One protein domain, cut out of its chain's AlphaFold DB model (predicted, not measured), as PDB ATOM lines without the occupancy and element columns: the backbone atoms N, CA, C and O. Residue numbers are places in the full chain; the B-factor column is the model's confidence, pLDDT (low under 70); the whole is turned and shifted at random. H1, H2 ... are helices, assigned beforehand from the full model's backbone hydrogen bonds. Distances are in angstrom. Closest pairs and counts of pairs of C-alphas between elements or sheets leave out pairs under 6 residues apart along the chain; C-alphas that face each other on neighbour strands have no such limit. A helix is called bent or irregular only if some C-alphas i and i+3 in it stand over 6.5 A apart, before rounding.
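What this domain is: This is residues 2 to 83 of the 141 residues of an uncharacterized protein of Mycobacterium sp (UniProt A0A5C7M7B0). One long helix, H1, is crossed near its second half by the arm H3b, while H2 and the arm H3a make a small head, with H2 packed across H1. The first part of H1, with the residues before it, sticks out as a free arm, residues 2 to 15, and this arm adds to the length of the whole. The printed part has 82 residues with three named helices, H1, H2 and H3 in that order, H3 being sharply bent, and no named strand; the class is all helix. The whole is loose, with a radius of gyration of the C-alphas of 15.2 A, and elongated, spanning 49 by 28 by 19 A.

Where its parts are: H1 runs from Asp 5, C-alpha at (58.167, -62.198, 46.607), to Phe 35, C-alpha at (24.385, -33.818, 54.919), 44.9 A from first to last C-alpha. H2 is residues 42 to 51, 14.0 A long. H3, residues 57 to 81, was assigned as one helix by its hydrogen bonds but is bent: C-alphas 64 and 67 are 7.5 A apart. Its arm H3a is residues 57 to 64, 12.5 A long, and is itself irregular, with C-alphas 61 and 64 at 6.9 A. Its arm H3b is residues 67 to 81, 21.2 A long, and ends at C-alpha 81 at (44.118, -52.287, 59.138). Residues 65 and 66 belong to neither arm.

How they stand to each other: H1 touches H2 with residues 24 to 32 alone; the closest C-alphas, of Ala 28 and Ala 42, are 5.1 A apart. Their lines are about perpendicular, but only just, at 71 degrees. H2 touches H3a, with the C-alphas of Ala 48 and Tyr 59 closest at 5.0 A, about perpendicular at 78 degrees. H3a and H3b stand about perpendicular, at 77 degrees. H3b touches H1, where residues 19 to 31 alone take part; the closest C-alphas, of Gly 27 and Val 73, are 5.1 A apart. These two run opposite ways at a steep tilt of 48 degrees. H1 and H3a are apart, and so are H2 and H3b. In H1, H2 and H3b every O i to N i+4 pair is within hydrogen-bond range; in H3a it is 3 of 4.

The domain as a whole: The C-alphas of Glu 2 and Gly 36, the two farthest apart, are 50.3 A apart. Without residues 2 to 15, the body of 68 residues spans 41 by 22 by 18 A. The printed part has no cut. The link from H1 to H2 is short, the link from H2 to H3 is tight, and no link is long. The mean pLDDT of the printed part is 96.1, and no printed residue is under 70.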
ATOM      1  N   GLU A   2      54.744 -71.748  43.260       80.38
ATOM      2  CA  GLU A   2      55.379 -70.858  44.231       80.38
ATOM      3  C   GLU A   2      55.272 -69.442  43.665       80.38
ATOM      4  O   GLU A   2      55.618 -69.241  42.500       80.38
ATOM      5  N   LEU A   3      54.692 -68.516  44.432       84.06
ATOM      6  CA  LEU A   3      54.671 -67.099  44.073       84.06
ATOM      7  C   LEU A   3      56.017 -66.505  44.472       84.06
ATOM      8  O   LEU A   3      56.497 -66.758  45.575       84.06
ATOM      9  N   SER A   4      56.626 -65.730  43.584       91.69
ATOM     10  CA  SER A   4      57.801 -64.948  43.955       91.69
ATOM     11  C   SER A   4      57.417 -63.815  44.907       91.69
ATOM     12  O   SER A   4      56.292 -63.312  44.865       91.69
ATOM     13  N   ASP A   5      58.371 -63.349  45.713       89.88
ATOM     14  CA  ASP A   5      58.167 -62.198  46.607       89.88
ATOM     15  C   ASP A   5      57.641 -60.966  45.850       89.88
ATOM     16  O   ASP A   5      56.761 -60.262  46.332       89.88
ATOM     17  N   ALA A   6      58.113 -60.743  44.618       92.31
ATOM     18  CA  ALA A   6      57.677 -59.619  43.791       92.31
ATOM     19  C   ALA A   6      56.215 -59.743  43.320       92.31
ATOM     20  O   ALA A   6      55.526 -58.734  43.177       92.31
ATOM     21  N   GLU A   7      55.737 -60.965  43.067       94.38
ATOM     22  CA  GLU A   7      54.328 -61.213  42.737       94.38
ATOM     23  C   GLU A   7      53.444 -61.035  43.976       94.38
ATOM     24  O   GLU A   7      52.394 -60.401  43.884       94.38
ATOM     25  N   LEU A   8      53.897 -61.511  45.143       93.19
ATOM     26  CA  LEU A   8      53.201 -61.305  46.416       93.19
ATOM     27  C   LEU A   8      53.088 -59.821  46.779       93.19
ATOM     28  O   LEU A   8      52.020 -59.384  47.208       93.19
ATOM     29  N   ASP A   9      54.153 -59.043  46.580       94.44
ATOM     30  CA  ASP A   9      54.146 -57.598  46.815       94.44
ATOM     31  C   ASP A   9      53.162 -56.882  45.874       94.44
ATOM     32  O   ASP A   9      52.368 -56.052  46.321       94.44
ATOM     33  N   ALA A  10      53.142 -57.243  44.586       95.56
ATOM     34  CA  ALA A  10      52.205 -56.669  43.619       95.56
ATOM     35  C   ALA A  10      50.736 -56.996  43.957       95.56
ATOM     36  O   ALA A  10      49.861 -56.127  43.862       95.56
ATOM     37  N   ASP A  11      50.459 -58.227  44.391       95.88
ATOM     38  CA  ASP A  11      49.126 -58.634  44.839       95.88
ATOM     39  C   ASP A  11      48.727 -57.923  46.145       95.88
ATOM     40  O   ASP A  11      47.581 -57.483  46.296       95.88
ATOM     41  N   ALA A  12      49.667 -57.748  47.078       94.25
ATOM     42  CA  ALA A  12      49.443 -56.994  48.308       94.25
ATOM     43  C   ALA A  12      49.106 -55.523  48.014       94.25
ATOM     44  O   ALA A  12      48.139 -54.998  48.575       94.25
ATOM     45  N   ASP A  13      49.830 -54.882  47.095       96.75
ATOM     46  CA  ASP A  13      49.553 -53.516  46.640       96.75
ATOM     47  C   ASP A  13      48.146 -53.393  46.040       96.75
ATOM     48  O   ASP A  13      47.397 -52.463  46.371       96.75
ATOM     49  N   ALA A  14      47.728 -54.363  45.220       97.31
ATOM     50  CA  ALA A  14      46.383 -54.393  44.651       97.31
ATOM     51  C   ALA A  14      45.295 -54.498  45.738       97.31
ATOM     52  O   ALA A  14      44.277 -53.797  45.678       97.31
ATOM     53  N   VAL A  15      45.511 -55.325  46.766       96.50
ATOM     54  CA  VAL A  15      44.599 -55.447  47.916       96.50
ATOM     55  C   VAL A  15      44.549 -54.150  48.728       96.50
ATOM     56  O   VAL A  15      43.462 -53.726  49.135       96.50
ATOM     57  N   ILE A  16      45.691 -53.496  48.950       96.81
ATOM     58  CA  ILE A  16      45.775 -52.224  49.680       96.81
ATOM     59  C   ILE A  16      44.995 -51.128  48.945       96.81
ATOM     60  O   ILE A  16      44.181 -50.434  49.566       96.81
ATOM     61  N   GLU A  17      45.170 -50.998  47.630       97.06
ATOM     62  CA  GLU A  17      44.438 -50.009  46.831       97.06
ATOM     63  C   GLU A  17      42.932 -50.311  46.805       97.06
ATOM     64  O   GLU A  17      42.103 -49.406  46.962       97.06
ATOM     65  N   ALA A  18      42.539 -51.585  46.694       97.31
ATOM     66  CA  ALA A  18      41.138 -51.987  46.785       97.31
ATOM     67  C   ALA A  18      40.527 -51.632  48.154       97.31
ATOM     68  O   ALA A  18      39.416 -51.091  48.221       97.31
ATOM     69  N   ALA A  19      41.258 -51.865  49.248       96.88
ATOM     70  CA  ALA A  19      40.832 -51.508  50.598       96.88
ATOM     71  C   ALA A  19      40.692 -49.986  50.776       96.88
ATOM     72  O   ALA A  19      39.707 -49.517  51.360       96.88
ATOM     73  N   LEU A  20      41.623 -49.199  50.228       98.06
ATOM     74  CA  LEU A  20      41.545 -47.739  50.241       98.06
ATOM     75  C   LEU A  20      40.333 -47.232  49.448       98.06
ATOM     76  O   LEU A  20      39.603 -46.359  49.924       98.06
ATOM     77  N   ASN A  21      40.059 -47.809  48.278       98.31
ATOM     78  CA  ASN A  21      38.881 -47.469  47.479       98.31
ATOM     79  C   ASN A  21      37.571 -47.836  48.186       98.31
ATOM     80  O   ASN A  21      36.637 -47.027  48.221       98.31
ATOM     81  N   ALA A  22      37.515 -48.990  48.849       98.38
ATOM     82  CA  ALA A  22      36.384 -49.342  49.699       98.38
ATOM     83  C   ALA A  22      36.197 -48.328  50.844       98.38
ATOM     84  O   ALA A  22      35.072 -47.894  51.108       98.38
ATOM     85  N   ALA A  23      37.283 -47.886  51.490       98.50
ATOM     86  CA  ALA A  23      37.231 -46.863  52.533       98.50
ATOM     87  C   ALA A  23      36.741 -45.505  51.998       98.50
ATOM     88  O   ALA A  23      35.895 -44.876  52.638       98.50
ATOM     89  N   ARG A  24      37.197 -45.082  50.809       98.75
ATOM     90  CA  ARG A  24      36.728 -43.871  50.101       98.75
ATOM     91  C   ARG A  24      35.217 -43.893  49.883       98.75
ATOM     92  O   ARG A  24      34.535 -42.937  50.263       98.75
ATOM     93  N   LEU A  25      34.693 -45.002  49.360       98.75
ATOM     94  CA  LEU A  25      33.259 -45.199  49.131       98.75
ATOM     95  C   LEU A  25      32.466 -45.185  50.443       98.75
ATOM     96  O   LEU A  25      31.447 -44.507  50.546       98.75
ATOM     97  N   GLN A  26      32.939 -45.883  51.478       98.62
ATOM     98  CA  GLN A  26      32.284 -45.891  52.791       98.62
ATOM     99  C   GLN A  26      32.325 -44.523  53.485       98.62
ATOM    100  O   GLN A  26      31.389 -44.166  54.205       98.62
ATOM    101  N   GLY A  27      33.394 -43.752  53.280       98.38
ATOM    102  CA  GLY A  27      33.493 -42.370  53.736       98.38
ATOM    103  C   GLY A  27      32.498 -41.465  53.017       98.38
ATOM    104  O   GLY A  27      31.799 -40.698  53.676       98.38
ATOM    105  N   ALA A  28      32.371 -41.605  51.695       98.38
ATOM    106  CA  ALA A  28      31.402 -40.854  50.903       98.38
ATOM    107  C   ALA A  28      29.958 -41.181  51.312       98.38
ATOM    108  O   ALA A  28      29.196 -40.263  51.579       98.38
ATOM    109  N   ARG A  29      29.596 -42.464  51.487       98.44
ATOM    110  CA  ARG A  29      28.257 -42.864  51.976       98.44
ATOM    111  C   ARG A  29      27.888 -42.181  53.292       98.44
ATOM    112  O   ARG A  29      26.789 -41.656  53.428       98.44
ATOM    113  N   ARG A  30      28.817 -42.161  54.254       97.56
ATOM    114  CA  ARG A  30      28.608 -41.490  55.547       97.56
ATOM    115  C   ARG A  30      28.450 -39.984  55.391       97.56
ATOM    116  O   ARG A  30      27.566 -39.411  56.014       97.56
ATOM    117  N   LEU A  31      29.295 -39.365  54.569       96.75
ATOM    118  CA  LEU A  31      29.228 -37.935  54.300       96.75
ATOM    119  C   LEU A  31      27.871 -37.554  53.696       96.75
ATOM    120  O   LEU A  31      27.203 -36.672  54.221       96.75
ATOM    121  N   LEU A  32      27.445 -38.250  52.642       97.62
ATOM    122  CA  LEU A  32      26.176 -37.980  51.968       97.62
ATOM    123  C   LEU A  32      24.992 -38.113  52.934       97.62
ATOM    124  O   LEU A  32      24.164 -37.209  52.998       97.62
ATOM    125  N   ALA A  33      24.981 -39.166  53.759       97.25
ATOM    126  CA  ALA A  33      23.949 -39.368  54.774       97.25
ATOM    127  C   ALA A  33      23.932 -38.265  55.850       97.25
ATOM    128  O   ALA A  33      22.863 -37.830  56.268       97.25
ATOM    129  N   TRP A  34      25.093 -37.780  56.308       95.94
ATOM    130  CA  TRP A  34      25.158 -36.711  57.317       95.94
ATOM    131  C   TRP A  34      24.635 -35.366  56.819       95.94
ATOM    132  O   TRP A  34      24.128 -34.585  57.622       95.94
ATOM    133  N   PHE A  35      24.768 -35.094  55.522       95.19
ATOM    134  CA  PHE A  35      24.385 -33.818  54.919       95.19
ATOM    135  C   PHE A  35      23.094 -33.895  54.086       95.19
ATOM    136  O   PHE A  35      22.743 -32.912  53.438       95.19
ATOM    137  N   GLY A  36      22.378 -35.029  54.105       95.88
ATOM    138  CA  GLY A  36      21.114 -35.208  53.377       95.88
ATOM    139  C   GLY A  36      21.264 -35.114  51.856       95.88
ATOM    140  O   GLY A  36      20.391 -34.591  51.165       95.88
ATOM    141  N   LEU A  37      22.400 -35.565  51.321       95.00
ATOM    142  CA  LEU A  37      22.737 -35.486  49.897       95.00
ATOM    143  C   LEU A  37      22.336 -36.768  49.149       95.00
ATOM    144  O   LEU A  37      23.109 -37.302  48.357       95.00
ATOM    145  N   ASP A  38      21.114 -37.250  49.385       92.88
ATOM    146  CA  ASP A  38      20.623 -38.554  48.901       92.88
ATOM    147  C   ASP A  38      20.474 -38.635  47.370       92.88
ATOM    148  O   ASP A  38      20.305 -39.710  46.801       92.88
ATOM    149  N   HIS A  39      20.551 -37.490  46.688       94.06
ATOM    150  CA  HIS A  39      20.534 -37.393  45.229       94.06
ATOM    151  C   HIS A  39      21.886 -37.731  44.575       94.06
ATOM    152  O   HIS A  39      21.953 -37.815  43.349       94.06
ATOM    153  N   LEU A  40      22.959 -37.898  45.359       96.62
ATOM    154  CA  LEU A  40      24.270 -38.337  44.879       96.62
ATOM    155  C   LEU A  40      24.546 -39.772  45.310       96.62
ATOM    156  O   LEU A  40      24.244 -40.172  46.432       96.62
ATOM    157  N   THR A  41      25.208 -40.532  44.443       97.88
ATOM    158  CA  THR A  41      25.787 -41.817  44.833       97.88
ATOM    159  C   THR A  41      27.172 -41.630  45.447       97.88
ATOM    160  O   THR A  41      27.860 -40.626  45.230       97.88
ATOM    161  N   ALA A  42      27.620 -42.627  46.210       98.06
ATOM    162  CA  ALA A  42      28.963 -42.622  46.778       98.06
ATOM    163  C   ALA A  42      30.038 -42.612  45.684       98.06
ATOM    164  O   ALA A  42      31.056 -41.944  45.825       98.06
ATOM    165  N   GLU A  43      29.794 -43.319  44.585       98.31
ATOM    166  CA  GLU A  43      30.677 -43.412  43.431       98.31
ATOM    167  C   GLU A  43      30.819 -42.045  42.744       98.31
ATOM    168  O   GLU A  43      31.939 -41.618  42.470       98.31
ATOM    169  N   GLN A  44      29.713 -41.314  42.555       97.75
ATOM    170  CA  GLN A  44      29.732 -39.942  42.031       97.75
ATOM    171  C   GLN A  44      30.491 -38.992  42.962       97.75
ATOM    172  O   GLN A  44      31.324 -38.209  42.505       97.75
ATOM    173  N   ALA A  45      30.241 -39.081  44.270       97.94
ATOM    174  CA  ALA A  45      30.913 -38.244  45.256       97.94
ATOM    175  C   ALA A  45      32.425 -38.506  45.305       97.94
ATOM    176  O   ALA A  45      33.210 -37.559  45.288       97.94
ATOM    177  N   VAL A  46      32.849 -39.776  45.316       98.44
ATOM    178  CA  VAL A  46      34.271 -40.146  45.261       98.44
ATOM    179  C   VAL A  46      34.898 -39.669  43.955       98.44
ATOM    180  O   VAL A  46      35.963 -39.062  43.998       98.44
ATOM    181  N   ALA A  47      34.246 -39.884  42.808       98.12
ATOM    182  CA  ALA A  47      34.765 -39.438  41.517       98.12
ATOM    183  C   ALA A  47      34.979 -37.914  41.484       98.12
ATOM    184  O   ALA A  47      36.053 -37.455  41.094       98.12
ATOM    185  N   ALA A  48      34.002 -37.134  41.956       97.81
ATOM    186  CA  ALA A  48      34.100 -35.678  42.021       97.81
ATOM    187  C   ALA A  48      35.223 -35.209  42.963       97.81
ATOM    188  O   ALA A  48      36.049 -34.378  42.584       97.81
ATOM    189  N   LEU A  49      35.290 -35.773  44.177       97.88
ATOM    190  CA  LEU A  49      36.293 -35.416  45.187       97.88
ATOM    191  C   LEU A  49      37.715 -35.829  44.795       97.88
ATOM    192  O   LEU A  49      38.661 -35.123  45.126       97.88
ATOM    193  N   MET A  50      37.881 -36.938  44.071       98.19
ATOM    194  CA  MET A  50      39.185 -37.365  43.555       98.19
ATOM    195  C   MET A  50      39.636 -36.518  42.363       98.19
ATOM    196  O   MET A  50      40.814 -36.177  42.266       98.19
ATOM    197  N   ARG A  51      38.714 -36.163  41.460       97.81
ATOM    198  CA  ARG A  51      39.018 -35.376  40.257       97.81
ATOM    199  C   ARG A  51      39.335 -33.913  40.568       97.81
ATOM    200  O   ARG A  51      40.097 -33.301  39.827       97.81
ATOM    201  N   ARG A  52      38.760 -33.370  41.650       96.81
ATOM    202  CA  ARG A  52      38.972 -31.992  42.132       96.81
ATOM    203  C   ARG A  52      38.765 -30.913  41.066       96.81
ATOM    204  O   ARG A  52      39.436 -29.883  41.071       96.81
ATOM    205  N   ASP A  53      37.844 -31.156  40.138       97.81
ATOM    206  CA  ASP A  53      37.578 -30.241  39.032       97.81
ATOM    207  C   ASP A  53      36.620 -29.120  39.474       97.81
ATOM    208  O   ASP A  53      35.451 -29.399  39.746       97.81
ATOM    209  N   PRO A  54      37.054 -27.846  39.517       95.25
ATOM    210  CA  PRO A  54      36.186 -26.731  39.897       95.25
ATOM    211  C   PRO A  54      35.023 -26.489  38.920       95.25
ATOM    212  O   PRO A  54      34.056 -25.823  39.296       95.25
ATOM    213  N   ALA A  55      35.082 -27.014  37.691       96.62
ATOM    214  CA  ALA A  55      33.975 -26.952  36.739       96.62
ATOM    215  C   ALA A  55      32.889 -28.015  37.008       96.62
ATOM    216  O   ALA A  55      31.767 -27.875  36.518       96.62
ATOM    217  N   ASP A  56      33.175 -29.044  37.815       96.12
ATOM    218  CA  ASP A  56      32.221 -30.094  38.179       96.12
ATOM    219  C   ASP A  56      31.170 -29.573  39.180       96.12
ATOM    220  O   ASP A  56      31.523 -29.167  40.293       96.12
ATOM    221  N   PRO A  57      29.863 -29.610  38.855       94.81
ATOM    222  CA  PRO A  57      28.804 -29.271  39.805       94.81
ATOM    223  C   PRO A  57      28.873 -30.062  41.119       94.81
ATOM    224  O   PRO A  57      28.624 -29.492  42.182       94.81
ATOM    225  N   HIS A  58      29.249 -31.342  41.071       95.38
ATOM    226  CA  HIS A  58      29.366 -32.183  42.259       95.38
ATOM    227  C   HIS A  58      30.553 -31.770  43.126       95.38
ATOM    228  O   HIS A  58      30.415 -31.691  44.345       95.38
ATOM    229  N   TYR A  59      31.700 -31.442  42.523       97.38
ATOM    230  CA  TYR A  59      32.854 -30.970  43.287       97.38
ATOM    231  C   TYR A  59      32.616 -29.578  43.878       97.38
ATOM    232  O   TYR A  59      33.003 -29.333  45.014       97.38
ATOM    233  N   ARG A  60      31.911 -28.679  43.180       95.31
ATOM    234  CA  ARG A  60      31.533 -27.375  43.759       95.31
ATOM    235  C   ARG A  60      30.688 -27.521  45.024       95.31
ATOM    236  O   ARG A  60      30.856 -26.740  45.956       95.31
ATOM    237  N   LEU A  61      29.812 -28.525  45.067       94.69
ATOM    238  CA  LEU A  61      29.011 -28.848  46.246       94.69
ATOM    239  C   LEU A  61      29.839 -29.543  47.339       94.69
ATOM    240  O   LEU A  61      29.773 -29.165  48.505       94.69
ATOM    241  N   LEU A  62      30.613 -30.567  46.972       97.06
ATOM    242  CA  LEU A  62      31.293 -31.456  47.919       97.06
ATOM    243  C   LEU A  62      32.667 -30.953  48.373       97.06
ATOM    244  O   LEU A  62      33.149 -31.373  49.422       97.06
ATOM    245  N   GLY A  63      33.304 -30.053  47.626       96.06
ATOM    246  CA  GLY A  63      34.670 -29.588  47.877       96.06
ATOM    247  C   GLY A  63      34.836 -28.932  49.248       96.06
ATOM    248  O   GLY A  63      35.857 -29.112  49.908       96.06
ATOM    249  N   VAL A  64      33.793 -28.268  49.759       95.75
ATOM    250  CA  VAL A  64      33.797 -27.704  51.124       95.75
ATOM    251  C   VAL A  64      33.876 -28.782  52.214       95.75
ATOM    252  O   VAL A  64      34.349 -28.514  53.319       95.75
ATOM    253  N   LEU A  65      33.456 -30.009  51.896       96.56
ATOM    254  CA  LEU A  65      33.445 -31.172  52.782       96.56
ATOM    255  C   LEU A  65      34.647 -32.105  52.573       96.56
ATOM    256  O   LEU A  65      34.805 -33.069  53.325       96.56
ATOM    257  N   GLU A  66      35.514 -31.833  51.594       97.44
ATOM    258  CA  GLU A  66      36.605 -32.730  51.202       97.44
ATOM    259  C   GLU A  66      37.505 -33.101  52.388       97.44
ATOM    260  O   GLU A  66      37.797 -34.276  52.611       97.44
ATOM    261  N   ARG A  67      37.891 -32.112  53.207       97.75
ATOM    262  CA  ARG A  67      38.730 -32.342  54.396       97.75
ATOM    263  C   ARG A  67      38.072 -33.288  55.401       97.75
ATOM    264  O   ARG A  67      38.741 -34.138  55.981       97.75
ATOM    265  N   GLN A  68      36.762 -33.159  55.605       97.25
ATOM    266  CA  GLN A  68      36.025 -34.053  56.495       97.25
ATOM    267  C   GLN A  68      35.946 -35.463  55.903       97.25
ATOM    268  O   GLN A  68      36.146 -36.439  56.624       97.25
ATOM    269  N   TRP A  69      35.713 -35.575  54.594       98.19
ATOM    270  CA  TRP A  69      35.696 -36.858  53.901       98.19
ATOM    271  C   TRP A  69      37.030 -37.597  54.032       98.19
ATOM    272  O   TRP A  69      37.031 -38.733  54.506       98.19
ATOM    273  N   VAL A  70      38.166 -36.962  53.721       98.38
ATOM    274  CA  VAL A  70      39.477 -37.636  53.799       98.38
ATOM    275  C   VAL A  70      39.823 -38.090  55.222       98.38
ATOM    276  O   VAL A  70      40.388 -39.168  55.394       98.38
ATOM    277  N   LEU A  71      39.419 -37.343  56.256       98.38
ATOM    278  CA  LEU A  71      39.597 -37.760  57.653       98.38
ATOM    279  C   LEU A  71      38.745 -38.984  58.008       98.38
ATOM    280  O   LEU A  71      39.203 -39.875  58.726       98.38
ATOM    281  N   VAL A  72      37.513 -39.061  57.496       98.31
ATOM    282  CA  VAL A  72      36.663 -40.247  57.665       98.31
ATOM    283  C   VAL A  72      37.273 -41.450  56.949       98.31
ATOM    284  O   VAL A  72      37.323 -42.528  57.537       98.31
ATOM    285  N   VAL A  73      37.777 -41.272  55.725       98.62
ATOM    286  CA  VAL A  73      38.468 -42.331  54.971       98.62
ATOM    287  C   VAL A  73      39.678 -42.844  55.746       98.62
ATOM    288  O   VAL A  73      39.781 -44.048  55.969       98.62
ATOM    289  N   ALA A  74      40.534 -41.945  56.242       98.38
ATOM    290  CA  ALA A  74      41.700 -42.309  57.044       98.38
ATOM    291  C   ALA A  74      41.311 -43.085  58.313       98.38
ATOM    292  O   ALA A  74      41.923 -44.100  58.639       98.38
ATOM    293  N   ARG A  75      40.245 -42.663  59.005       97.94
ATOM    294  CA  ARG A  75      39.742 -43.357  60.199       97.94
ATOM    295  C   ARG A  75      39.179 -44.745  59.883       97.94
ATOM    296  O   ARG A  75      39.340 -45.660  60.686       97.94
ATOM    297  N   ILE A  76      38.501 -44.908  58.747       97.81
ATOM    298  CA  ILE A  76      38.001 -46.215  58.296       97.81
ATOM    299  C   ILE A  76      39.177 -47.134  57.956       97.81
ATOM    300  O   ILE A  76      39.196 -48.272  58.419       97.81
ATOM    301  N   ALA A  77      40.164 -46.630  57.210       97.00
ATOM    302  CA  ALA A  77      41.352 -47.382  56.826       97.00
ATOM    303  C   ALA A  77      42.176 -47.823  58.048       97.00
ATOM    304  O   ALA A  77      42.498 -49.003  58.157       97.00
ATOM    305  N   GLU A  78      42.428 -46.934  59.020       95.62
ATOM    306  CA  GLU A  78      43.097 -47.304  60.284       95.62
ATOM    307  C   GLU A  78      42.345 -48.422  60.999       95.62
ATOM    308  O   GLU A  78      42.942 -49.400  61.450       95.62
ATOM    309  N   ARG A  79      41.016 -48.299  61.089       94.75
ATOM    310  CA  ARG A  79      40.212 -49.281  61.811       94.75
ATOM    311  C   ARG A  79      40.220 -50.642  61.119       94.75
ATOM    312  O   ARG A  79      40.189 -51.645  61.832       94.75
ATOM    313  N   ALA A  80      40.242 -50.657  59.786       93.94
ATOM    314  CA  ALA A  80      40.290 -51.857  58.956       93.94
ATOM    315  C   ALA A  80      41.666 -52.542  58.990       93.94
ATOM    316  O   ALA A  80      41.731 -53.765  59.033       93.94
ATOM    317  N   ALA A  81      42.753 -51.769  59.044       92.06
ATOM    318  CA  ALA A  81      44.118 -52.287  59.138       92.06
ATOM    319  C   ALA A  81      44.507 -52.744  60.557       92.06
ATOM    320  O   ALA A  81      45.588 -53.296  60.765       92.06
ATOM    321  N   ARG A  82      43.657 -52.497  61.566       89.75
ATOM    322  CA  ARG A  82      43.981 -52.818  62.956       89.75
ATOM    323  C   ARG A  82      44.121 -54.335  63.152       89.75
ATOM    324  O   ARG A  82      43.157 -55.055  62.895       89.75
ATOM    325  N   PRO A  83      45.237 -54.813  63.738       86.81
ATOM    326  CA  PRO A  83      45.391 -56.219  64.083       86.81
ATOM    327  C   PRO A  83      44.297 -56.707  65.036       86.81
ATOM    328  O   PRO A  83      43.863 -55.984  65.942       86.81
TER     329      PRO A  83